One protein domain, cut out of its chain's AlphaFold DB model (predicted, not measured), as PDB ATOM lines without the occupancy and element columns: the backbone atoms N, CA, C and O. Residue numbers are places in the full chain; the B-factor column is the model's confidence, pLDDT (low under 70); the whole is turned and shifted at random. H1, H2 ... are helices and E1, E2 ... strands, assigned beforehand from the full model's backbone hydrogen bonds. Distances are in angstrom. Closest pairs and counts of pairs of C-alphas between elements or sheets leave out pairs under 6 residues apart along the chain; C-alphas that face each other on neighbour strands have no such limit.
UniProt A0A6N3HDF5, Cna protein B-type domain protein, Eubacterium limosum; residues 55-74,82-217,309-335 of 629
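This is residues 55 to 74, 82 to 217 and 309 to 335 of the 629 residues of the protein "Cna protein B-type domain protein" of Eubacterium limosum (UniProt A0A6N3HDF5). You are looking at a closed barrel of seven strands, E1, E2, E5, E6, E9, E8 and E7 round the ring, with helices H1 and H2 packed on its outside and H5 covering those two on the side away from the barrel. The hairpin E3 and E4 reaches out from the barrel, E4 running on into E5 at 26 degrees, and H2 packs on it as well; residues 181 to 186 stick out. The printed part has 183 residues with nine named strands and five named helices, in the order E1 to E7, H1 to H5, E8, E9; the class is mixed, helices and strands, with under half of the residues in named elements. The barrel is mixed, E3 and E4 antiparallel. The whole is compact, with a radius of gyration of the C-alphas of 15.7 A and spans of 44 by 42 by 38 A.

Find C-alpha 55 at (-40.040, 12.618, 36.961), where E1, residues 55 to 60, begins. E2 is 65 to 69, E3 97 to 101, E4 104 to 108, E5 111 to 114, E6 120 to 125 (16.0 A) and E7 136 to 142 (19.3 A). H1 is 146 to 154; H2, 163 to 176, starts at C-alpha 163 (-41.802, 31.382, 37.278) and measures 20.1 A. H3 is 178 to 181, H4 194 to 197, H5 200 to 209 (14.3 A), E8 309 to 313. E9, 331 to 335, ends at C-alpha 335 (-23.890, 22.018, 46.333).

Begin at E1: it is antiparallel to E2, with N 57 and O 66 2.8 A apart, and parallel to E7, with N 138 and O 59 at 2.9 A. E6 is antiparallel to E9, with N 124 and O 332 at 2.7 A. In the hairpin E3 and E4, N 99 and O 106 are 2.9 A apart. H1 is on the barrel, outside it, at a height of 10.5 A, across the strands at 74 degrees to E8 on the local plane. H2 is also on it, outside; its closest C-alpha pair with E6 is Tyr 124 and Glu 170, 5.7 A. H1 and H2, a helical hairpin, touch at a shallow tilt of 6 degrees, closest at the C-alphas of Cys 148 and Leu 173, 6.3 A. H5 touches H2 at a steep tilt of 47 degrees, closest at the C-alphas of Asp 168 and Val 202, 5.2 A. H3 and H2 meet only through their link; the closest C-alphas of H4 and E3 are Val 196 and Tyr 101, 5.3 A. In H1, H2 and H5 every O i to N i+4 pair is within hydrogen-bond range; H3 and H4 are too short for one.

The two C-alphas farthest apart, Asp 216 and Trp 322, are 49.4 A apart. Residues 75 to 81 and 218 to 308 are not printed; the C-alpha gaps are 15.3 A and 17.2 A. The links H3 to H4 and E8 to E9 are long. Look for pLDDT under 70 in 61 residues, among them 82 to 97, 179 to 192 and 315 to 328.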
ATOM      1  N   ILE A  55     -40.623  13.667  37.811       74.31
ATOM      2  CA  ILE A  55     -40.040  12.618  36.961       74.31
ATOM      3  C   ILE A  55     -38.548  12.548  37.275       74.31
ATOM      4  O   ILE A  55     -37.836  13.530  37.079       74.31
ATOM      5  N   GLU A  56     -38.062  11.383  37.706       79.50
ATOM      6  CA  GLU A  56     -36.620  11.140  37.829       79.50
ATOM      7  C   GLU A  56     -35.985  11.102  36.433       79.50
ATOM      8  O   GLU A  56     -36.271  10.224  35.615       79.50
ATOM      9  N   LEU A  57     -35.126  12.082  36.164       75.25
ATOM     10  CA  LEU A  57     -34.363  12.198  34.927       75.25
ATOM     11  C   LEU A  57     -33.172  11.236  34.923       75.25
ATOM     12  O   LEU A  57     -32.878  10.603  33.912       75.25
ATOM     13  N   GLY A  58     -32.494  11.083  36.057       79.88
ATOM     14  CA  GLY A  58     -31.313  10.235  36.144       79.88
ATOM     15  C   GLY A  58     -30.600  10.322  37.483       79.88
ATOM     16  O   GLY A  58     -31.070  10.980  38.415       79.88
ATOM     17  N   LYS A  59     -29.455   9.641  37.564       85.94
ATOM     18  CA  LYS A  59     -28.615   9.589  38.767       85.94
ATOM     19  C   LYS A  59     -27.185   9.989  38.459       85.94
ATOM     20  O   LYS A  59     -26.700   9.694  37.371       85.94
ATOM     21  N   THR A  60     -26.509  10.623  39.407       85.94
ATOM     22  CA  THR A  60     -25.087  10.931  39.267       85.94
ATOM     23  C   THR A  60     -24.208   9.768  39.714       85.94
ATOM     24  O   THR A  60     -24.638   8.902  40.480       85.94
ATOM     25  N   ASP A  61     -22.953   9.770  39.277       82.94
ATOM     26  CA  ASP A  61     -21.879   8.898  39.769       82.94
ATOM     27  C   ASP A  61     -21.628   9.026  41.288       82.94
ATOM     28  O   ASP A  61     -21.142   8.087  41.915       82.94
ATOM     29  N   GLN A  62     -22.023  10.154  41.888       81.44
ATOM     30  CA  GLN A  62     -22.004  10.409  43.336       81.44
ATOM     31  C   GLN A  62     -23.341  10.085  44.031       81.44
ATOM     32  O   GLN A  62     -23.517  10.370  45.212       81.44
ATOM     33  N   GLY A  63     -24.307   9.496  43.319       84.62
ATOM     34  CA  GLY A  63     -25.580   9.044  43.885       84.62
ATOM     35  C   GLY A  63     -26.671  10.112  44.009       84.62
ATOM     36  O   GLY A  63     -27.756   9.789  44.501       84.62
ATOM     37  N   TRP A  64     -26.438  11.338  43.528       88.00
ATOM     38  CA  TRP A  64     -27.478  12.369  43.471       88.00
ATOM     39  C   TRP A  64     -28.564  11.959  42.477       88.00
ATOM     40  O   TRP A  64     -28.282  11.333  41.456       88.00
ATOM     41  N   ARG A  65     -29.815  12.322  42.749       86.88
ATOM     42  CA  ARG A  65     -30.960  12.054  41.866       86.88
ATOM     43  C   ARG A  65     -31.453  13.361  41.275       86.88
ATOM     44  O   ARG A  65     -31.591  14.338  42.000       86.88
ATOM     45  N   ILE A  66     -31.711  13.382  39.976       84.12
ATOM     46  CA  ILE A  66     -32.138  14.589  39.263       84.12
ATOM     47  C   ILE A  66     -33.594  14.430  38.847       84.12
ATOM     48  O   ILE A  66     -33.979  13.377  38.335       84.12
ATOM     49  N   PHE A  67     -34.386  15.480  39.035       80.62
ATOM     50  CA  PHE A  67     -35.826  15.466  38.830       80.62
ATOM     51  C   PHE A  67     -36.304  16.635  37.969       80.62
ATOM     52  O   PHE A  67     -35.659  17.683  37.897       80.62
ATOM     53  N   ALA A  68     -37.455  16.443  37.326       77.06
ATOM     54  CA  ALA A  68     -38.187  17.480  36.611       77.06
ATOM     55  C   ALA A  68     -39.676  17.475  36.977       77.06
ATOM     56  O   ALA A  68     -40.284  16.405  37.059       77.06
ATOM     57  N   SER A  69     -40.286  18.659  37.073       70.50
ATOM     58  CA  SER A  69     -41.713  18.789  37.391       70.50
ATOM     59  C   SER A  69     -42.642  18.257  36.292       70.50
ATOM     60  O   SER A  69     -42.360  18.341  35.085       70.50
ATOM     61  N   THR A  70     -43.813  17.770  36.706       59.94
ATOM     62  CA  THR A  70     -44.786  17.099  35.819       59.94
ATOM     63  C   THR A  70     -45.970  17.929  35.315       59.94
ATOM     64  O   THR A  70     -46.441  17.558  34.251       59.94
ATOM     65  N   GLU A  71     -46.443  18.979  36.006       51.03
ATOM     66  CA  GLU A  71     -47.757  19.660  35.802       51.03
ATOM     67  C   GLU A  71     -48.659  19.172  34.622       51.03
ATOM     68  O   GLU A  71     -48.633  19.712  33.519       51.03
ATOM     69  N   ASP A  72     -49.449  18.130  34.941       41.72
ATOM     70  CA  ASP A  72     -50.790  17.639  34.532       41.72
ATOM     71  C   ASP A  72     -51.298  17.492  33.067       41.72
ATOM     72  O   ASP A  72     -51.933  18.384  32.504       41.72
ATOM     73  N   ASP A  73     -51.289  16.234  32.574       35.22
ATOM     74  CA  ASP A  73     -52.493  15.372  32.404       35.22
ATOM     75  C   ASP A  73     -52.100  13.867  32.522       35.22
ATOM     76  O   ASP A  73     -51.357  13.357  31.674       35.22
ATOM     77  N   PRO A  74     -52.598  13.102  33.521       36.06
ATOM     78  CA  PRO A  74     -52.311  11.669  33.691       36.06
ATOM     79  C   PRO A  74     -52.898  10.739  32.609       36.06
ATOM     80  O   PRO A  74     -52.677   9.526  32.665       36.06
ATOM     81  N   LYS A  82     -40.854  13.797  25.870       48.00
ATOM     82  CA  LYS A  82     -39.958  14.800  25.277       48.00
ATOM     83  C   LYS A  82     -39.849  15.988  26.227       48.00
ATOM     84  O   LYS A  82     -40.482  17.022  26.050       48.00
ATOM     85  N   THR A  83     -39.025  15.841  27.247       50.41
ATOM     86  CA  THR A  83     -38.657  16.865  28.232       50.41
ATOM     87  C   THR A  83     -37.644  17.846  27.622       50.41
ATOM     88  O   THR A  83     -36.479  17.892  27.999       50.41
ATOM     89  N   ARG A  84     -38.052  18.619  26.610       52.53
ATOM     90  CA  ARG A  84     -37.161  19.561  25.909       52.53
ATOM     91  C   ARG A  84     -37.268  20.967  26.506       52.53
ATOM     92  O   ARG A  84     -38.349  21.544  26.478       52.53
ATOM     93  N   ALA A  85     -36.159  21.552  26.955       53.31
ATOM     94  CA  ALA A  85     -36.078  23.009  27.130       53.31
ATOM     95  C   ALA A  85     -35.691  23.633  25.781       53.31
ATOM     96  O   ALA A  85     -34.764  23.151  25.123       53.31
ATOM     97  N   SER A  86     -36.409  24.647  25.296       56.12
ATOM     98  CA  SER A  86     -36.183  25.194  23.951       56.12
ATOM     99  C   SER A  86     -36.475  26.689  23.842       56.12
ATOM    100  O   SER A  86     -37.109  27.283  24.703       56.12
ATOM    101  N   GLY A  87     -35.948  27.308  22.786       49.94
ATOM    102  CA  GLY A  87     -35.939  28.759  22.627       49.94
ATOM    103  C   GLY A  87     -36.957  29.354  21.664       49.94
ATOM    104  O   GLY A  87     -37.317  30.511  21.791       49.94
ATOM    105  N   ASN A  88     -37.386  28.595  20.659       53.31
ATOM    106  CA  ASN A  88     -38.499  28.955  19.787       53.31
ATOM    107  C   ASN A  88     -38.738  27.778  18.841       53.31
ATOM    108  O   ASN A  88     -38.122  27.680  17.779       53.31
ATOM    109  N   THR A  89     -39.579  26.829  19.234       47.81
ATOM    110  CA  THR A  89     -40.018  25.793  18.303       47.81
ATOM    111  C   THR A  89     -41.530  25.781  18.306       47.81
ATOM    112  O   THR A  89     -42.122  25.518  19.344       47.81
ATOM    113  N   GLY A  90     -42.157  26.028  17.151       44.97
ATOM    114  CA  GLY A  90     -43.612  25.930  16.940       44.97
ATOM    115  C   GLY A  90     -44.191  24.516  17.117       44.97
ATOM    116  O   GLY A  90     -45.252  24.203  16.587       44.97
ATOM    117  N   TRP A  91     -43.485  23.653  17.843       44.41
ATOM    118  CA  TRP A  91     -43.938  22.365  18.325       44.41
ATOM    119  C   TRP A  91     -44.576  22.590  19.693       44.41
ATOM    120  O   TRP A  91     -43.929  22.440  20.723       44.41
ATOM    121  N   GLY A  92     -45.844  23.001  19.685       43.00
ATOM    122  CA  GLY A  92     -46.667  23.064  20.887       43.00
ATOM    123  C   GLY A  92     -46.893  21.663  21.457       43.00
ATOM    124  O   GLY A  92     -47.837  20.980  21.065       43.00
ATOM    125  N   GLY A  93     -46.013  21.237  22.361       43.53
ATOM    126  CA  GLY A  93     -46.288  20.227  23.382       43.53
ATOM    127  C   GLY A  93     -46.622  20.948  24.689       43.53
ATOM    128  O   GLY A  93     -46.022  21.977  24.985       43.53
ATOM    129  N   ARG A  94     -47.629  20.475  25.427       48.66
ATOM    130  CA  ARG A  94     -48.320  21.222  26.494       48.66
ATOM    131  C   ARG A  94     -47.641  21.160  27.876       48.66
ATOM    132  O   ARG A  94     -48.326  21.395  28.858       48.66
ATOM    133  N   ASP A  95     -46.331  20.905  27.963       50.44
ATOM    134  CA  ASP A  95     -45.698  20.474  29.227       50.44
ATOM    135  C   ASP A  95     -44.419  21.280  29.582       50.44
ATOM    136  O   ASP A  95     -43.363  20.697  29.866       50.44
ATOM    137  N   HIS A  96     -44.469  22.621  29.515       61.78
ATOM    138  CA  HIS A  96     -43.310  23.504  29.745       61.78
ATOM    139  C   HIS A  96     -43.659  24.794  30.511       61.78
ATOM    140  O   HIS A  96     -44.649  25.457  30.196       61.78
ATOM    141  N   ILE A  97     -42.763  25.219  31.411       66.62
ATOM    142  CA  ILE A  97     -42.666  26.616  31.851       66.62
ATOM    143  C   ILE A  97     -42.429  27.472  30.611       66.62
ATOM    144  O   ILE A  97     -41.482  27.217  29.864       66.62
ATOM    145  N   THR A  98     -43.276  28.477  30.403       72.50
ATOM    146  CA  THR A  98     -43.232  29.339  29.220       72.50
ATOM    147  C   THR A  98     -43.155  30.799  29.637       72.50
ATOM    148  O   THR A  98     -44.070  31.296  30.289       72.50
ATOM    149  N   GLU A  99     -42.100  31.497  29.216       80.56
ATOM    150  CA  GLU A  99     -41.890  32.915  29.522       80.56
ATOM    151  C   GLU A  99     -41.598  33.730  28.255       80.56
ATOM    152  O   GLU A  99     -40.842  33.300  27.383       80.56
ATOM    153  N   GLN A 100     -42.194  34.921  28.143       82.81
ATOM    154  CA  GLN A 100     -42.039  35.781  26.970       82.81
ATOM    155  C   GLN A 100     -40.986  36.873  27.216       82.81
ATOM    156  O   GLN A 100     -41.125  37.715  28.104       82.81
ATOM    157  N   TYR A 101     -39.976  36.912  26.350       81.94
ATOM    158  CA  TYR A 101     -38.935  37.933  26.283       81.94
ATOM    159  C   TYR A 101     -39.058  38.664  24.946       81.94
ATOM    160  O   TYR A 101     -38.550  38.200  23.929       81.94
ATOM    161  N   GLY A 102     -39.796  39.777  24.908       84.62
ATOM    162  CA  GLY A 102     -40.056  40.506  23.661       84.62
ATOM    163  C   GLY A 102     -40.686  39.608  22.588       84.62
ATOM    164  O   GLY A 102     -41.813  39.139  22.747       84.62
ATOM    165  N   SER A 103     -39.965  39.360  21.492       80.31
ATOM    166  CA  SER A 103     -40.382  38.476  20.392       80.31
ATOM    167  C   SER A 103     -40.039  36.992  20.601       80.31
ATOM    168  O   SER A 103     -40.428  36.147  19.792       80.31
ATOM    169  N   TYR A 104     -39.326  36.662  21.676       76.56
ATOM    170  CA  TYR A 104     -38.818  35.329  21.976       76.56
ATOM    171  C   TYR A 104     -39.613  34.653  23.091       76.56
ATOM    172  O   TYR A 104     -39.945  35.281  24.093       76.56
ATOM    173  N   THR A 105     -39.877  33.357  22.944       75.50
ATOM    174  CA  THR A 105     -40.588  32.562  23.950       75.50
ATOM    175  C   THR A 105     -39.650  31.502  24.512       75.50
ATOM    176  O   THR A 105     -39.239  30.587  23.804       75.50
ATOM    177  N   PHE A 106     -39.303  31.627  25.787       75.06
ATOM    178  CA  PHE A 106     -38.420  30.716  26.501       75.06
ATOM    179  C   PHE A 106     -39.223  29.551  27.084       75.06
ATOM    180  O   PHE A 106     -40.169  29.776  27.835       75.06
ATOM    181  N   TYR A 107     -38.829  28.318  26.757       73.19
ATOM    182  CA  TYR A 107     -39.451  27.094  27.262       73.19
ATOM    183  C   TYR A 107     -38.472  26.313  28.140       73.19
ATOM    184  O   TYR A 107     -37.363  25.989  27.698       73.19
ATOM    185  N   THR A 108     -38.889  25.955  29.353       75.50
ATOM    186  CA  THR A 108     -38.107  25.126  30.286       75.50
ATOM    187  C   THR A 108     -39.014  24.275  31.193       75.50
ATOM    188  O   THR A 108     -40.219  24.184  30.958       75.50
ATOM    189  N   ARG A 109     -38.453  23.596  32.196       75.56
ATOM    190  CA  ARG A 109     -39.169  22.906  33.283       75.56
ATOM    191  C   ARG A 109     -38.493  23.231  34.611       75.56
ATOM    192  O   ARG A 109     -37.314  23.587  34.620       75.56
ATOM    193  N   TRP A 110     -39.222  23.078  35.717       77.56
ATOM    194  CA  TRP A 110     -38.604  23.107  37.039       77.56
ATOM    195  C   TRP A 110     -37.712  21.883  37.162       77.56
ATOM    196  O   TRP A 110     -38.188  20.765  36.949       77.56
ATOM    197  N   LEU A 111     -36.436  22.101  37.459       81.75
ATOM    198  CA  LEU A 111     -35.485  21.038  37.724       81.75
ATOM    199  C   LEU A 111     -35.025  21.122  39.172       81.75
ATOM    200  O   LEU A 111     -34.807  22.205  39.724       81.75
ATOM    201  N   SER A 112     -34.835  19.959  39.772       83.31
ATOM    202  CA  SER A 112     -34.241  19.827  41.091       83.31
ATOM    203  C   SER A 112     -33.248  18.673  41.097       83.31
ATOM    204  O   SER A 112     -33.252  17.796  40.230       83.31
ATOM    205  N   SER A 113     -32.347  18.689  42.067       85.94
ATOM    206  CA  SER A 113     -31.427  17.591  42.322       85.94
ATOM    207  C   SER A 113     -31.391  17.299  43.809       85.94
ATOM    208  O   SER A 113     -31.193  18.219  44.596       85.94
ATOM    209  N   THR A 114     -31.539  16.042  44.197       86.44
ATOM    210  CA  THR A 114     -31.420  15.599  45.585       86.44
ATOM    211  C   THR A 114     -30.073  14.928  45.788       86.44
ATOM    212  O   THR A 114     -29.731  14.012  45.039       86.44
ATOM    213  N   ASP A 115     -29.325  15.380  46.787       84.44
ATOM    214  CA  ASP A 115     -28.032  14.807  47.136       84.44
ATOM    215  C   ASP A 115     -28.138  13.456  47.855       84.44
ATOM    216  O   ASP A 115     -29.222  12.967  48.183       84.44
ATOM    217  N   ASP A 116     -26.991  12.821  48.076       81.62
ATOM    218  CA  ASP A 116     -26.870  11.534  48.762       81.62
ATOM    219  C   ASP A 116     -27.229  11.606  50.260       81.62
ATOM    220  O   ASP A 116     -27.445  10.572  50.901       81.62
ATOM    221  N   HIS A 117     -27.362  12.815  50.810       78.38
ATOM    222  CA  HIS A 117     -27.869  13.084  52.155       78.38
ATOM    223  C   HIS A 117     -29.380  13.372  52.189       78.38
ATOM    224  O   HIS A 117     -29.962  13.469  53.273       78.38
ATOM    225  N   GLY A 118     -30.037  13.436  51.029       79.38
ATOM    226  CA  GLY A 118     -31.465  13.712  50.902       79.38
ATOM    227  C   GLY A 118     -31.824  15.201  50.895       79.38
ATOM    228  O   GLY A 118     -33.016  15.519  50.932       79.38
ATOM    229  N   GLU A 119     -30.852  16.118  50.841       80.94
ATOM    230  CA  GLU A 119     -31.127  17.543  50.650       80.94
ATOM    231  C   GLU A 119     -31.431  17.816  49.174       80.94
ATOM    232  O   GLU A 119     -30.744  17.342  48.273       80.94
ATOM    233  N   THR A 120     -32.500  18.567  48.915       81.69
ATOM    234  CA  THR A 120     -32.896  18.950  47.554       81.69
ATOM    235  C   THR A 120     -32.336  20.325  47.225       81.69
ATOM    236  O   THR A 120     -32.343  21.219  48.063       81.69
ATOM    237  N   HIS A 121     -31.874  20.492  45.992       83.19
ATOM    238  CA  HIS A 121     -31.259  21.699  45.457       83.19
ATOM    239  C   HIS A 121     -31.966  22.081  44.158       83.19
ATOM    240  O   HIS A 121     -32.417  21.208  43.412       83.19
ATOM    241  N   ILE A 122     -32.067  23.380  43.875       83.88
ATOM    242  CA  ILE A 122     -32.613  23.849  42.595       83.88
ATOM    243  C   ILE A 122     -31.592  23.582  41.503       83.88
ATOM    244  O   ILE A 122     -30.412  23.897  41.658       83.88
ATOM    245  N   ALA A 123     -32.070  23.041  40.391       86.44
ATOM    246  CA  ALA A 123     -31.262  22.775  39.225       86.44
ATOM    247  C   ALA A 123     -31.767  23.580  38.020       86.44
ATOM    248  O   ALA A 123     -32.904  24.040  37.983       86.44
ATOM    249  N   TYR A 124     -30.899  23.756  37.030       86.50
ATOM    250  CA  TYR A 124     -31.135  24.565  35.844       86.50
ATOM    251  C   TYR A 124     -30.614  23.845  34.612       86.50
ATOM    252  O   TYR A 124     -29.524  23.270  34.608       86.50
ATOM    253  N   CYS A 125     -31.381  23.910  33.532       81.00
ATOM    254  CA  CYS A 125     -30.967  23.328  32.270       81.00
ATOM    255  C   CYS A 125     -29.941  24.232  31.577       81.00
ATOM    256  O   CYS A 125     -30.215  25.406  31.316       81.00
ATOM    257  N   MET A 126     -28.801  23.670  31.176       79.75
ATOM    258  CA  MET A 126     -27.723  24.430  30.540       79.75
ATOM    259  C   MET A 126     -27.729  24.354  29.012       79.75
ATOM    260  O   MET A 126     -27.226  25.273  28.376       79.75
ATOM    261  N   ASP A 127     -28.320  23.321  28.405       72.62
ATOM    262  CA  ASP A 127     -28.295  23.115  26.949       72.62
ATOM    263  C   ASP A 127     -29.641  23.450  26.275       72.62
ATOM    264  O   ASP A 127     -30.591  22.656  26.334       72.62
ATOM    265  N   PRO A 128     -29.752  24.599  25.576       60.28
ATOM    266  CA  PRO A 128     -30.970  24.953  24.861       60.28
ATOM    267  C   PRO A 128     -31.208  23.996  23.686       60.28
ATOM    268  O   PRO A 128     -30.377  23.839  22.795       60.28
ATOM    269  N   GLY A 129     -32.384  23.371  23.646       56.22
ATOM    270  CA  GLY A 129     -32.794  22.483  22.563       56.22
ATOM    271  C   GLY A 129     -32.361  21.021  22.708       56.22
ATOM    272  O   GLY A 129     -32.778  20.230  21.855       56.22
ATOM    273  N   GLY A 130     -31.612  20.655  23.757       59.38
ATOM    274  CA  GLY A 130     -31.376  19.257  24.144       59.38
ATOM    275  C   GLY A 130     -32.630  18.596  24.727       59.38
ATOM    276  O   GLY A 130     -33.597  19.285  25.050       59.38
ATOM    277  N   VAL A 131     -32.642  17.270  24.854       58.62
ATOM    278  CA  VAL A 131     -33.724  16.522  25.529       58.62
ATOM    279  C   VAL A 131     -33.251  16.188  26.944       58.62
ATOM    280  O   VAL A 131     -32.108  15.751  27.078       58.62
ATOM    281  N   ASN A 132     -34.062  16.403  27.993       57.03
ATOM    282  CA  ASN A 132     -33.698  15.869  29.309       57.03
ATOM    283  C   ASN A 132     -33.777  14.345  29.211       57.03
ATOM    284  O   ASN A 132     -34.853  13.810  28.926       57.03
ATOM    285  N   PRO A 133     -32.676  13.629  29.421       55.94
ATOM    286  CA  PRO A 133     -32.749  12.189  29.415       55.94
ATOM    287  C   PRO A 133     -33.620  11.681  30.564       55.94
ATOM    288  O   PRO A 133     -33.613  12.254  31.650       55.94
ATOM    289  N   THR A 134     -34.343  10.591  30.329       60.66
ATOM    290  CA  THR A 134     -35.018   9.825  31.379       60.66
ATOM    291  C   THR A 134     -34.300   8.490  31.541       60.66
ATOM    292  O   THR A 134     -34.294   7.699  30.600       60.66
ATOM    293  N   GLY A 135     -33.739   8.225  32.723       62.81
ATOM    294  CA  GLY A 135     -33.041   6.978  33.053       62.81
ATOM    295  C   GLY A 135     -31.529   6.972  32.795       62.81
ATOM    296  O   GLY A 135     -30.936   5.899  32.828       62.81
ATOM    297  N   GLU A 136     -30.907   8.132  32.559       69.69
ATOM    298  CA  GLU A 136     -29.467   8.228  32.268       69.69
ATOM    299  C   GLU A 136     -28.598   8.377  33.521       69.69
ATOM    300  O   GLU A 136     -29.070   8.728  34.610       69.69
ATOM    301  N   THR A 137     -27.300   8.129  33.340       78.69
ATOM    302  CA  THR A 137     -26.272   8.422  34.346       78.69
ATOM    303  C   THR A 137     -25.586   9.745  34.013       78.69
ATOM    304  O   THR A 137     -25.369  10.062  32.841       78.69
ATOM    305  N   TYR A 138     -25.289  10.535  35.039       81.56
ATOM    306  CA  TYR A 138     -24.587  11.805  34.920       81.56
ATOM    307  C   TYR A 138     -23.249  11.761  35.665       81.56
ATOM    308  O   TYR A 138     -23.201  11.467  36.857       81.56
ATOM    309  N   THR A 139     -22.169  12.172  35.017       84.06
ATOM    310  CA  THR A 139     -20.919  12.513  35.691       84.06
ATOM    311  C   THR A 139     -21.070  13.865  36.394       84.06
ATOM    312  O   THR A 139     -21.302  14.896  35.747       84.06
ATOM    313  N   GLN A 140     -20.916  13.883  37.717       84.56
ATOM    314  CA  GLN A 140     -20.883  15.100  38.522       84.56
ATOM    315  C   GLN A 140     -19.494  15.753  38.469       84.56
ATOM    316  O   GLN A 140     -18.476  15.133  38.768       84.56
ATOM    317  N   ALA A 141     -19.449  17.044  38.143       81.69
ATOM    318  CA  ALA A 141     -18.228  17.841  38.123       81.69
ATOM    319  C   ALA A 141     -18.404  19.144  38.914       81.69
ATOM    320  O   ALA A 141     -19.387  19.867  38.735       81.69
ATOM    321  N   VAL A 142     -17.430  19.477  39.766       78.69
ATOM    322  CA  VAL A 142     -17.377  20.785  40.436       78.69
ATOM    323  C   VAL A 142     -17.074  21.859  39.392       78.69
ATOM    324  O   VAL A 142     -16.050  21.795  38.714       78.69
ATOM    325  N   TYR A 143     -17.965  22.846  39.263       78.94
ATOM    326  CA  TYR A 143     -17.838  23.951  38.316       78.94
ATOM    327  C   TYR A 143     -17.747  25.283  39.065       78.94
ATOM    328  O   TYR A 143     -18.676  26.090  39.127       78.94
ATOM    329  N   ASP A 144     -16.593  25.497  39.678       76.50
ATOM    330  CA  ASP A 144     -16.335  26.600  40.594       76.50
ATOM    331  C   ASP A 144     -16.055  27.918  39.852       76.50
ATOM    332  O   ASP A 144     -14.919  28.358  39.684       76.50
ATOM    333  N   ASN A 145     -17.130  28.522  39.339       83.56
ATOM    334  CA  ASN A 145     -17.119  29.806  38.647       83.56
ATOM    335  C   ASN A 145     -17.896  30.852  39.459       83.56
ATOM    336  O   ASN A 145     -19.111  30.731  39.636       83.56
ATOM    337  N   ASP A 146     -17.200  31.903  39.902       84.88
ATOM    338  CA  ASP A 146     -17.769  32.968  40.740       84.88
ATOM    339  C   ASP A 146     -18.997  33.639  40.110       84.88
ATOM    340  O   ASP A 146     -19.976  33.919  40.802       84.88
ATOM    341  N   GLY A 147     -18.987  33.852  38.792       87.88
ATOM    342  CA  GLY A 147     -20.105  34.490  38.104       87.88
ATOM    343  C   GLY A 147     -21.341  33.592  38.015       87.88
ATOM    344  O   GLY A 147     -22.453  34.055  38.259       87.88
ATOM    345  N   CYS A 148     -21.157  32.292  37.766       88.94
ATOM    346  CA  CYS A 148     -22.245  31.310  37.818       88.94
ATOM    347  C   CYS A 148     -22.836  31.193  39.221       88.94
ATOM    348  O   CYS A 148     -24.057  31.197  39.375       88.94
ATOM    349  N   TYR A 149     -21.979  31.160  40.244       87.75
ATOM    350  CA  TYR A 149     -22.426  31.181  41.630       87.75
ATOM    351  C   TYR A 149     -23.260  32.427  41.927       87.75
ATOM    352  O   TYR A 149     -24.354  32.314  42.474       87.75
ATOM    353  N   ASN A 150     -22.777  33.607  41.536       89.44
ATOM    354  CA  ASN A 150     -23.480  34.863  41.769       89.44
ATOM    355  C   ASN A 150     -24.854  34.895  41.095       89.44
ATOM    356  O   ASN A 150     -25.798  35.391  41.704       89.44
ATOM    357  N   ILE A 151     -24.988  34.348  39.881       90.81
ATOM    358  CA  ILE A 151     -26.285  34.252  39.199       90.81
ATOM    359  C   ILE A 151     -27.252  33.371  39.994       90.81
ATOM    360  O   ILE A 151     -28.387  33.784  40.203       90.81
ATOM    361  N   ILE A 152     -26.821  32.201  40.476       88.31
ATOM    362  CA  ILE A 152     -27.694  31.318  41.270       88.31
ATOM    363  C   ILE A 152     -28.038  31.976  42.611       88.31
ATOM    364  O   ILE A 152     -29.202  32.050  42.986       88.31
ATOM    365  N   ALA A 153     -27.039  32.526  43.304       85.19
ATOM    366  CA  ALA A 153     -27.198  33.141  44.620       85.19
ATOM    367  C   ALA A 153     -28.043  34.428  44.607       85.19
ATOM    368  O   ALA A 153     -28.584  34.818  45.639       85.19
ATOM    369  N   ARG A 154     -28.128  35.124  43.465       88.31
ATOM    370  CA  ARG A 154     -28.923  36.355  43.295       88.31
ATOM    371  C   ARG A 154     -30.167  36.165  42.426       88.31
ATOM    372  O   ARG A 154     -30.914  37.123  42.237       88.31
ATOM    373  N   GLY A 155     -30.367  34.960  41.908       86.44
ATOM    374  CA  GLY A 155     -31.464  34.580  41.030       86.44
ATOM    375  C   GLY A 155     -32.717  34.170  41.795       86.44
ATOM    376  O   GLY A 155     -33.098  34.783  42.793       86.44
ATOM    377  N   TYR A 156     -33.377  33.131  41.299       83.38
ATOM    378  CA  TYR A 156     -34.567  32.531  41.891       83.38
ATOM    379  C   TYR A 156     -34.342  32.164  43.363       83.38
ATOM    380  O   TYR A 156     -33.273  31.698  43.741       83.38
ATOM    381  N   GLY A 157     -35.350  32.390  44.201       73.62
ATOM    382  CA  GLY A 157     -35.267  32.271  45.658       73.62
ATOM    383  C   GLY A 157     -34.802  33.559  46.344       73.62
ATOM    384  O   GLY A 157     -35.411  33.950  47.332       73.62
ATOM    385  N   TYR A 158     -33.804  34.265  45.792       74.38
ATOM    386  CA  TYR A 158     -33.345  35.560  46.323       74.38
ATOM    387  C   TYR A 158     -34.141  36.743  45.755       74.38
ATOM    388  O   TYR A 158     -34.658  37.579  46.490       74.38
ATOM    389  N   LYS A 159     -34.252  36.823  44.422       73.00
ATOM    390  CA  LYS A 159     -35.031  37.861  43.725       73.00
ATOM    391  C   LYS A 159     -36.536  37.691  43.963       73.00
ATOM    392  O   LYS A 159     -37.274  38.673  44.016       73.00
ATOM    393  N   GLY A 160     -36.964  36.439  44.097       72.31
ATOM    394  CA  GLY A 160     -38.350  36.011  44.224       72.31
ATOM    395  C   GLY A 160     -38.503  34.545  43.824       72.31
ATOM    396  O   GLY A 160     -37.558  33.917  43.343       72.31
ATOM    397  N   THR A 161     -39.690  33.988  44.041       75.88
ATOM    398  CA  THR A 161     -40.018  32.574  43.789       75.88
ATOM    399  C   THR A 161     -40.990  32.408  42.622       75.88
ATOM    400  O   THR A 161     -41.707  31.417  42.520       75.88
ATOM    401  N   THR A 162     -41.052  33.391  41.720       80.19
ATOM    402  CA  THR A 162     -41.960  33.326  40.572       80.19
ATOM    403  C   THR A 162     -41.360  32.511  39.428       80.19
ATOM    404  O   THR A 162     -40.140  32.408  39.290       80.19
ATOM    405  N   GLN A 163     -42.220  32.000  38.542       79.62
ATOM    406  CA  GLN A 163     -41.802  31.382  37.278       79.62
ATOM    407  C   GLN A 163     -40.794  32.264  36.520       79.62
ATOM    408  O   GLN A 163     -39.787  31.772  36.017       79.62
ATOM    409  N   ARG A 164     -41.041  33.578  36.504       82.69
ATOM    410  CA  ARG A 164     -40.188  34.557  35.836       82.69
ATOM    411  C   ARG A 164     -38.786  34.627  36.434       82.69
ATOM    412  O   ARG A 164     -37.804  34.735  35.708       82.69
ATOM    413  N   ASP A 165     -38.681  34.569  37.757       83.00
ATOM    414  CA  ASP A 165     -37.387  34.613  38.438       83.00
ATOM    415  C   ASP A 165     -36.555  33.363  38.127       83.00
ATOM    416  O   ASP A 165     -35.334  33.452  37.975       83.00
ATOM    417  N   TYR A 166     -37.211  32.211  37.954       83.62
ATOM    418  CA  TYR A 166     -36.557  30.966  37.558       83.62
ATOM    419  C   TYR A 166     -36.049  31.039  36.123       83.62
ATOM    420  O   TYR A 166     -34.871  30.772  35.879       83.62
ATOM    421  N   THR A 167     -36.894  31.479  35.186       83.81
ATOM    422  CA  THR A 167     -36.503  31.602  33.776       83.81
ATOM    423  C   THR A 167     -35.434  32.669  33.562       83.81
ATOM    424  O   THR A 167     -34.526  32.442  32.767       83.81
ATOM    425  N   ASP A 168     -35.472  33.784  34.301       89.25
ATOM    426  CA  ASP A 168     -34.419  34.807  34.254       89.25
ATOM    427  C   ASP A 168     -33.074  34.243  34.739       89.25
ATOM    428  O   ASP A 168     -32.035  34.503  34.129       89.25
ATOM    429  N   THR A 169     -33.095  33.439  35.808       89.94
ATOM    430  CA  THR A 169     -31.894  32.792  36.365       89.94
ATOM    431  C   THR A 169     -31.305  31.792  35.386       89.94
ATOM    432  O   THR A 169     -30.120  31.863  35.062       89.94
ATOM    433  N   GLU A 170     -32.137  30.905  34.845       87.31
ATOM    434  CA  GLU A 170     -31.718  29.922  33.851       87.31
ATOM    435  C   GLU A 170     -31.185  30.594  32.576       87.31
ATOM    436  O   GLU A 170     -30.144  30.199  32.045       87.31
ATOM    437  N   ALA A 171     -31.856  31.644  32.095       86.31
ATOM    438  CA  ALA A 171     -31.415  32.412  30.936       86.31
ATOM    439  C   ALA A 171     -30.054  33.080  31.181       86.31
ATOM    440  O   ALA A 171     -29.163  32.977  30.336       86.31
ATOM    441  N   ALA A 172     -29.857  33.709  32.344       89.06
ATOM    442  CA  ALA A 172     -28.581  34.318  32.709       89.06
ATOM    443  C   ALA A 172     -27.453  33.275  32.818       89.06
ATOM    444  O   ALA A 172     -26.364  33.507  32.290       89.06
ATOM    445  N   LEU A 173     -27.713  32.103  33.415       88.00
ATOM    446  CA  LEU A 173     -26.748  30.995  33.478       88.00
ATOM    447  C   LEU A 173     -26.362  30.497  32.085       88.00
ATOM    448  O   LEU A 173     -25.178  30.322  31.791       88.00
ATOM    449  N   ARG A 174     -27.341  30.322  31.194       81.75
ATOM    450  CA  ARG A 174     -27.096  29.945  29.795       81.75
ATOM    451  C   ARG A 174     -26.330  31.011  29.014       81.75
ATOM    452  O   ARG A 174     -25.635  30.672  28.069       81.75
ATOM    453  N   ILE A 175     -26.434  32.287  29.366       80.81
ATOM    454  CA  ILE A 175     -25.648  33.341  28.707       80.81
ATOM    455  C   ILE A 175     -24.215  33.355  29.254       80.81
ATOM    456  O   ILE A 175     -23.253  33.350  28.486       80.81
ATOM    457  N   TRP A 176     -24.062  33.350  30.578       84.19
ATOM    458  CA  TRP A 176     -22.771  33.531  31.238       84.19
ATOM    459  C   TRP A 176     -21.940  32.247  31.278       84.19
ATOM    460  O   TRP A 176     -20.826  32.190  30.759       84.19
ATOM    461  N   CYS A 177     -22.503  31.189  31.855       80.06
ATOM    462  CA  CYS A 177     -21.792  29.950  32.136       80.06
ATOM    463  C   CYS A 177     -21.585  29.113  30.873       80.06
ATOM    464  O   CYS A 177     -20.552  28.462  30.747       80.06
ATOM    465  N   TYR A 178     -22.515  29.179  29.909       70.69
ATOM    466  CA  TYR A 178     -22.464  28.369  28.686       70.69
ATOM    467  C   TYR A 178     -21.229  28.608  27.817       70.69
ATOM    468  O   TYR A 178     -20.604  27.670  27.320       70.69
ATOM    469  N   SER A 179     -20.858  29.879  27.664       55.28
ATOM    470  CA  SER A 179     -19.717  30.314  26.850       55.28
ATOM    471  C   SER A 179     -18.367  29.784  27.351       55.28
ATOM    472  O   SER A 179     -17.416  29.674  26.580       55.28
ATOM    473  N   SER A 180     -18.294  29.406  28.628       53.62
ATOM    474  CA  SER A 180     -17.082  28.919  29.287       53.62
ATOM    475  C   SER A 180     -16.842  27.410  29.089       53.62
ATOM    476  O   SER A 180     -15.819  26.894  29.528       53.62
ATOM    477  N   PHE A 181     -17.750  26.691  28.411       55.84
ATOM    478  CA  PHE A 181     -17.717  25.225  28.279       55.84
ATOM    479  C   PHE A 181     -17.019  24.678  27.017       55.84
ATOM    480  O   PHE A 181     -17.196  23.505  26.698       55.84
ATOM    481  N   GLY A 182     -16.249  25.488  26.280       46.84
ATOM    482  CA  GLY A 182     -15.417  24.995  25.170       46.84
ATOM    483  C   GLY A 182     -16.185  24.420  23.969       46.84
ATOM    484  O   GLY A 182     -15.730  23.464  23.348       46.84
ATOM    485  N   ALA A 183     -17.353  24.969  23.626       45.72
ATOM    486  CA  ALA A 183     -18.083  24.533  22.437       45.72
ATOM    487  C   ALA A 183     -17.350  24.968  21.148       45.72
ATOM    488  O   ALA A 183     -17.459  26.113  20.712       45.72
ATOM    489  N   ASP A 184     -16.656  24.017  20.514       40.28
ATOM    490  CA  ASP A 184     -15.990  24.107  19.198       40.28
ATOM    491  C   ASP A 184     -16.944  24.362  18.008       40.28
ATOM    492  O   ASP A 184     -16.525  24.442  16.852       40.28
ATOM    493  N   TRP A 185     -18.241  24.534  18.261       38.75
ATOM    494  CA  TRP A 185     -19.219  24.917  17.253       38.75
ATOM    495  C   TRP A 185     -19.616  26.362  17.485       38.75
ATOM    496  O   TRP A 185     -20.423  26.677  18.358       38.75
ATOM    497  N   GLY A 186     -18.992  27.238  16.697       35.47
ATOM    498  CA  GLY A 186     -19.204  28.672  16.733       35.47
ATOM    499  C   GLY A 186     -20.674  29.041  16.902       35.47
ATOM    500  O   GLY A 186     -21.517  28.698  16.079       35.47
ATOM    501  N   ALA A 187     -20.941  29.781  17.973       41.84
ATOM    502  CA  ALA A 187     -21.797  30.949  17.946       41.84
ATOM    503  C   ALA A 187     -22.998  30.863  16.977       41.84
ATOM    504  O   ALA A 187     -23.060  31.564  15.969       41.84
ATOM    505  N   GLY A 188     -24.017  30.088  17.331       45.94
ATOM    506  CA  GLY A 188     -25.328  30.215  16.704       45.94
ATOM    507  C   GLY A 188     -26.349  29.350  17.414       45.94
ATOM    508  O   GLY A 188     -26.037  28.222  17.752       45.94
ATOM    509  N   TYR A 189     -27.557  29.876  17.601       50.94
ATOM    510  CA  TYR A 189     -28.719  29.257  18.251       50.94
ATOM    511  C   TYR A 189     -28.827  29.509  19.775       50.94
ATOM    512  O   TYR A 189     -28.135  28.927  20.599       50.94
ATOM    513  N   ALA A 190     -29.760  30.412  20.115       45.66
ATOM    514  CA  ALA A 190     -30.308  30.797  21.430       45.66
ATOM    515  C   ALA A 190     -29.582  31.846  22.309       45.66
ATOM    516  O   ALA A 190     -30.271  32.638  22.943       45.66
ATOM    517  N   TRP A 191     -28.252  31.955  22.326       52.16
ATOM    518  CA  TRP A 191     -27.529  32.865  23.252       52.16
ATOM    519  C   TRP A 191     -27.504  34.352  22.826       52.16
ATOM    520  O   TRP A 191     -27.073  35.214  23.584       52.16
ATOM    521  N   ALA A 192     -27.986  34.661  21.618       51.66
ATOM    522  CA  ALA A 192     -27.947  35.987  20.994       51.66
ATOM    523  C   ALA A 192     -29.346  36.564  20.713       51.66
ATOM    524  O   ALA A 192     -29.499  37.428  19.845       51.66
ATOM    525  N   ASN A 193     -30.391  36.066  21.387       70.00
ATOM    526  CA  ASN A 193     -31.672  36.748  21.292       70.00
ATOM    527  C   ASN A 193     -31.581  38.053  22.088       70.00
ATOM    528  O   ASN A 193     -31.494  38.045  23.316       70.00
ATOM    529  N   ALA A 194     -31.566  39.166  21.357       75.00
ATOM    530  CA  ALA A 194     -31.450  40.493  21.937       75.00
ATOM    531  C   ALA A 194     -32.563  40.773  22.953       75.00
ATOM    532  O   ALA A 194     -32.314  41.509  23.896       75.00
ATOM    533  N   ASP A 195     -33.749  40.180  22.818       83.38
ATOM    534  CA  ASP A 195     -34.847  40.416  23.756       83.38
ATOM    535  C   ASP A 195     -34.619  39.708  25.098       83.38
ATOM    536  O   ASP A 195     -34.886  40.298  26.137       83.38
ATOM    537  N   VAL A 196     -34.070  38.485  25.093       82.81
ATOM    538  CA  VAL A 196     -33.668  37.786  26.332       82.81
ATOM    539  C   VAL A 196     -32.473  38.486  26.971       82.81
ATOM    540  O   VAL A 196     -32.466  38.724  28.173       82.81
ATOM    541  N   PHE A 197     -31.461  38.842  26.171       83.50
ATOM    542  CA  PHE A 197     -30.284  39.533  26.687       83.50
ATOM    543  C   PHE A 197     -30.658  40.896  27.266       83.50
ATOM    544  O   PHE A 197     -30.232  41.196  28.367       83.50
ATOM    545  N   ASN A 198     -31.461  41.706  26.572       85.75
ATOM    546  CA  ASN A 198     -31.845  43.047  27.024       85.75
ATOM    547  C   ASN A 198     -32.937  43.041  28.101       85.75
ATOM    548  O   ASN A 198     -33.363  44.115  28.534       85.75
ATOM    549  N   ASP A 199     -33.404  41.869  28.527       90.75
ATOM    550  CA  ASP A 199     -34.391  41.792  29.583       90.75
ATOM    551  C   ASP A 199     -33.834  42.353  30.903       90.75
ATOM    552  O   ASP A 199     -32.735  41.964  31.311       90.75
ATOM    553  N   PRO A 200     -34.559  43.242  31.610       90.06
ATOM    554  CA  PRO A 200     -34.047  43.854  32.833       90.06
ATOM    555  C   PRO A 200     -33.676  42.845  33.927       90.06
ATOM    556  O   PRO A 200     -32.700  43.065  34.649       90.06
ATOM    557  N   GLY A 201     -34.430  41.744  34.054       88.81
ATOM    558  CA  GLY A 201     -34.160  40.702  35.045       88.81
ATOM    559  C   GLY A 201     -32.884  39.929  34.723       88.81
ATOM    560  O   GLY A 201     -32.033  39.746  35.592       88.81
ATOM    561  N   VAL A 202     -32.706  39.570  33.452       89.56
ATOM    562  CA  VAL A 202     -31.508  38.877  32.957       89.56
ATOM    563  C   VAL A 202     -30.272  39.782  33.028       89.56
ATOM    564  O   VAL A 202     -29.238  39.359  33.545       89.56
ATOM    565  N   GLN A 203     -30.363  41.048  32.597       91.00
ATOM    566  CA  GLN A 203     -29.262  42.022  32.699       91.00
ATOM    567  C   GLN A 203     -28.801  42.233  34.142       91.00
ATOM    568  O   GLN A 203     -27.601  42.356  34.390       91.00
ATOM    569  N   ASN A 204     -29.730  42.250  35.104       93.06
ATOM    570  CA  ASN A 204     -29.374  42.385  36.512       93.06
ATOM    571  C   ASN A 204     -28.511  41.210  37.002       93.06
ATOM    572  O   ASN A 204     -27.499  41.423  37.669       93.06
ATOM    573  N   LEU A 205     -28.862  39.979  36.625       92.38
ATOM    574  CA  LEU A 205     -28.095  38.788  36.992       92.38
ATOM    575  C   LEU A 205     -26.745  38.719  36.270       92.38
ATOM    576  O   LEU A 205     -25.738  38.377  36.886       92.38
ATOM    577  N   LEU A 206     -26.686  39.118  34.997       90.38
ATOM    578  CA  LEU A 206     -25.425  39.223  34.254       90.38
ATOM    579  C   LEU A 206     -24.491  40.292  34.833       90.38
ATOM    580  O   LEU A 206     -23.271  40.122  34.813       90.38
ATOM    581  N   TRP A 207     -25.043  41.373  35.386       92.00
ATOM    582  CA  TRP A 207     -24.263  42.356  36.132       92.00
ATOM    583  C   TRP A 207     -23.669  41.753  37.414       92.00
ATOM    584  O   TRP A 207     -22.483  41.955  37.683       92.00
ATOM    585  N   TRP A 208     -24.451  40.968  38.168       90.19
ATOM    586  CA  TRP A 208     -23.967  40.237  39.351       90.19
ATOM    587  C   TRP A 208     -22.892  39.204  39.010       90.19
ATOM    588  O   TRP A 208     -21.944  39.032  39.777       90.19
ATOM    589  N   ALA A 209     -22.994  38.562  37.848       89.94
ATOM    590  CA  ALA A 209     -22.005  37.603  37.368       89.94
ATOM    591  C   ALA A 209     -20.604  38.220  37.178       89.94
ATOM    592  O   ALA A 209     -19.600  37.520  37.282       89.94
ATOM    593  N   GLN A 210     -20.531  39.534  36.937       88.75
ATOM    594  CA  GLN A 210     -19.280  40.289  36.790       88.75
ATOM    595  C   GLN A 210     -18.702  40.787  38.125       88.75
ATOM    596  O   GLN A 210     -17.590  41.315  38.149       88.75
ATOM    597  N   GLN A 211     -19.451  40.673  39.225       86.50
ATOM    598  CA  GLN A 211     -18.995  41.103  40.547       86.50
ATOM    599  C   GLN A 211     -18.123  40.026  41.212       86.50
ATOM    600  O   GLN A 211     -18.239  38.847  40.869       86.50
ATOM    601  N   PRO A 212     -17.297  40.387  42.215       81.88
ATOM    602  CA  PRO A 212     -16.696  39.404  43.112       81.88
ATOM    603  C   PRO A 212     -17.761  38.483  43.717       81.88
ATOM    604  O   PRO A 212     -18.917  38.885  43.894       81.88
ATOM    605  N   ARG A 213     -17.374  37.248  44.041       81.00
ATOM    606  CA  ARG A 213     -18.284  36.262  44.624       81.00
ATOM    607  C   ARG A 213     -19.009  36.812  45.855       81.00
ATOM    608  O   ARG A 213     -18.394  37.367  46.759       81.00
ATOM    609  N   VAL A 214     -20.324  36.619  45.891       72.69
ATOM    610  CA  VAL A 214     -21.217  37.196  46.906       72.69
ATOM    611  C   VAL A 214     -21.055  36.561  48.304       72.69
ATOM    612  O   VAL A 214     -21.406  37.202  49.292       72.69
ATOM    613  N   SER A 215     -20.518  35.339  48.422       68.75
ATOM    614  CA  SER A 215     -20.290  34.662  49.714       68.75
ATOM    615  C   SER A 215     -18.885  34.918  50.281       68.75
ATOM    616  O   SER A 215     -17.901  34.649  49.590       68.75
ATOM    617  N   ASP A 216     -18.788  35.326  51.553       61.31
ATOM    618  CA  ASP A 216     -17.513  35.524  52.281       61.31
ATOM    619  C   ASP A 216     -16.998  34.248  52.984       61.31
ATOM    620  O   ASP A 216     -15.997  34.276  53.697       61.31
ATOM    621  N   ASP A 217     -17.627  33.096  52.735       65.94
ATOM    622  CA  ASP A 217     -17.240  31.792  53.293       65.94
ATOM    623  C   ASP A 217     -15.992  31.203  52.611       65.94
ATOM    624  O   ASP A 217     -15.858  29.992  52.462       65.94
ATOM    625  N   ILE A 309     -22.332  23.126  40.630       85.19
ATOM    626  CA  ILE A 309     -21.971  21.790  40.174       85.19
ATOM    627  C   ILE A 309     -22.657  21.523  38.845       85.19
ATOM    628  O   ILE A 309     -23.769  21.987  38.597       85.19
ATOM    629  N   MET A 310     -21.965  20.798  37.977       85.94
ATOM    630  CA  MET A 310     -22.466  20.398  36.675       85.94
ATOM    631  C   MET A 310     -22.713  18.898  36.662       85.94
ATOM    632  O   MET A 310     -21.835  18.116  37.021       85.94
ATOM    633  N   PHE A 311     -23.882  18.506  36.182       86.75
ATOM    634  CA  PHE A 311     -24.220  17.137  35.844       86.75
ATOM    635  C   PHE A 311     -24.110  16.988  34.333       86.75
ATOM    636  O   PHE A 311     -24.916  17.540  33.576       86.75
ATOM    637  N   ASN A 312     -23.086  16.258  33.898       82.31
ATOM    638  CA  ASN A 312     -22.851  15.962  32.493       82.31
ATOM    639  C   ASN A 312     -23.393  14.566  32.179       82.31
ATOM    640  O   ASN A 312     -22.965  13.624  32.831       82.31
ATOM    641  N   PRO A 313     -24.313  14.405  31.221       78.75
ATOM    642  CA  PRO A 313     -24.821  13.085  30.868       78.75
ATOM    643  C   PRO A 313     -23.705  12.210  30.274       78.75
ATOM    644  O   PRO A 313     -22.934  12.679  29.434       78.75
ATOM    645  N   ASP A 314     -23.629  10.948  30.704       72.38
ATOM    646  CA  ASP A 314     -22.584  10.000  30.287       72.38
ATOM    647  C   ASP A 314     -22.785   9.507  28.846       72.38
ATOM    648  O   ASP A 314     -21.816   9.260  28.121       72.38
ATOM    649  N   ASP A 315     -24.044   9.384  28.412       65.06
ATOM    650  CA  ASP A 315     -24.379   9.012  27.043       65.06
ATOM    651  C   ASP A 315     -24.433  10.247  26.124       65.06
ATOM    652  O   ASP A 315     -25.286  11.123  26.235       65.06
ATOM    653  N   THR A 316     -23.534  10.322  25.145       57.47
ATOM    654  CA  THR A 316     -23.595  11.350  24.084       57.47
ATOM    655  C   THR A 316     -24.384  10.888  22.856       57.47
ATOM    656  O   THR A 316     -24.546  11.653  21.904       57.47
ATOM    657  N   SER A 317     -24.874   9.645  22.858       47.88
ATOM    658  CA  SER A 317     -25.443   8.941  21.705       47.88
ATOM    659  C   SER A 317     -26.972   8.849  21.685       47.88
ATOM    660  O   SER A 317     -27.529   8.132  20.850       47.88
ATOM    661  N   PHE A 318     -27.673   9.648  22.499       43.00
ATOM    662  CA  PHE A 318     -29.133   9.744  22.436       43.00
ATOM    663  C   PHE A 318     -29.620  10.322  21.093       43.00
ATOM    664  O   PHE A 318     -29.742  11.530  20.890       43.00
ATOM    665  N   HIS A 319     -29.951   9.425  20.169       40.72
ATOM    666  CA  HIS A 319     -30.655   9.706  18.926       40.72
ATOM    667  C   HIS A 319     -32.164   9.524  19.172       40.72
ATOM    668  O   HIS A 319     -32.590   8.405  19.460       40.72
ATOM    669  N   PRO A 320     -33.027  10.549  19.024       40.72
ATOM    670  CA  PRO A 320     -34.457  10.290  18.975       40.72
ATOM    671  C   PRO A 320     -34.756   9.483  17.702       40.72
ATOM    672  O   PRO A 320     -34.276   9.834  16.620       40.72
ATOM    673  N   GLU A 321     -35.611   8.462  17.807       39.91
ATOM    674  CA  GLU A 321     -36.103   7.598  16.710       39.91
ATOM    675  C   GLU A 321     -36.775   8.361  15.536       39.91
ATOM    676  O   GLU A 321     -37.264   7.764  14.582       39.91
ATOM    677  N   TRP A 322     -36.780   9.697  15.570       40.16
ATOM    678  CA  TRP A 322     -37.433  10.595  14.621       40.16
ATOM    679  C   TRP A 322     -36.517  11.732  14.135       40.16
ATOM    680  O   TRP A 322     -36.947  12.879  14.024       40.16
ATOM    681  N   GLY A 323     -35.252  11.424  13.832       39.62
ATOM    682  CA  GLY A 323     -34.449  12.199  12.873       39.62
ATOM    683  C   GLY A 323     -34.125  13.656  13.237       39.62
ATOM    684  O   GLY A 323     -33.964  14.477  12.338       39.62
ATOM    685  N   GLY A 324     -34.012  13.990  14.526       44.00
ATOM    686  CA  GLY A 324     -33.446  15.262  14.984       44.00
ATOM    687  C   GLY A 324     -32.097  15.037  15.660       44.00
ATOM    688  O   GLY A 324     -31.982  14.145  16.492       44.00
ATOM    689  N   SER A 325     -31.083  15.832  15.326       43.88
ATOM    690  CA  SER A 325     -29.801  15.867  16.042       43.88
ATOM    691  C   SER A 325     -30.019  16.412  17.463       43.88
ATOM    692  O   SER A 325     -30.074  17.629  17.652       43.88
ATOM    693  N   GLY A 326     -30.239  15.539  18.444       51.06
ATOM    694  CA  GLY A 326     -30.371  15.911  19.854       51.06
ATOM    695  C   GLY A 326     -29.125  15.507  20.636       51.06
ATOM    696  O   GLY A 326     -28.641  14.401  20.453       51.06
ATOM    697  N   TYR A 327     -28.626  16.393  21.497       58.66
ATOM    698  CA  TYR A 327     -27.687  16.051  22.572       58.66
ATOM    699  C   TYR A 327     -28.460  16.039  23.902       58.66
ATOM    700  O   TYR A 327     -29.466  16.752  24.035       58.66
ATOM    701  N   LEU A 328     -28.026  15.221  24.864       65.06
ATOM    702  CA  LEU A 328     -28.593  15.210  26.215       65.06
ATOM    703  C   LEU A 328     -28.260  16.511  26.956       65.06
ATOM    704  O   LEU A 328     -27.203  17.103  26.741       65.06
ATOM    705  N   GLN A 329     -29.186  16.980  27.799       70.81
ATOM    706  CA  GLN A 329     -29.017  18.243  28.520       70.81
ATOM    707  C   GLN A 329     -28.054  18.103  29.701       70.81
ATOM    708  O   GLN A 329     -28.250  17.249  30.562       70.81
ATOM    709  N   ARG A 330     -27.062  18.995  29.789       79.94
ATOM    710  CA  ARG A 330     -26.326  19.241  31.030       79.94
ATOM    711  C   ARG A 330     -27.185  20.047  31.988       79.94
ATOM    712  O   ARG A 330     -27.937  20.941  31.581       79.94
ATOM    713  N   ILE A 331     -27.032  19.744  33.267       84.06
ATOM    714  CA  ILE A 331     -27.823  20.344  34.334       84.06
ATOM    715  C   ILE A 331     -26.865  20.970  35.339       84.06
ATOM    716  O   ILE A 331     -25.948  20.315  35.819       84.06
ATOM    717  N   MET A 332     -27.070  22.247  35.643       87.62
ATOM    718  CA  MET A 332     -26.326  22.943  36.684       87.62
ATOM    719  C   MET A 332     -27.162  22.992  37.951       87.62
ATOM    720  O   MET A 332     -28.333  23.344  37.905       87.62
ATOM    721  N   SER A 333     -26.552  22.678  39.081       88.06
ATOM    722  CA  SER A 333     -27.140  22.837  40.408       88.06
ATOM    723  C   SER A 333     -26.136  23.546  41.316       88.06
ATOM    724  O   SER A 333     -25.062  23.957  40.865       88.06
ATOM    725  N   ILE A 334     -26.466  23.703  42.590       83.12
ATOM    726  CA  ILE A 334     -25.510  24.116  43.619       83.12
ATOM    727  C   ILE A 334     -25.378  23.034  44.676       83.12
ATOM    728  O   ILE A 334     -26.337  22.348  45.007       83.12
ATOM    729  N   ALA A 335     -24.176  22.910  45.224       75.12
ATOM    730  CA  ALA A 335     -23.890  22.018  46.333       75.12
ATOM    731  C   ALA A 335     -22.817  22.617  47.221       75.12
ATOM    732  O   ALA A 335     -22.017  23.440  46.779       75.12
TER     733      ALA A 335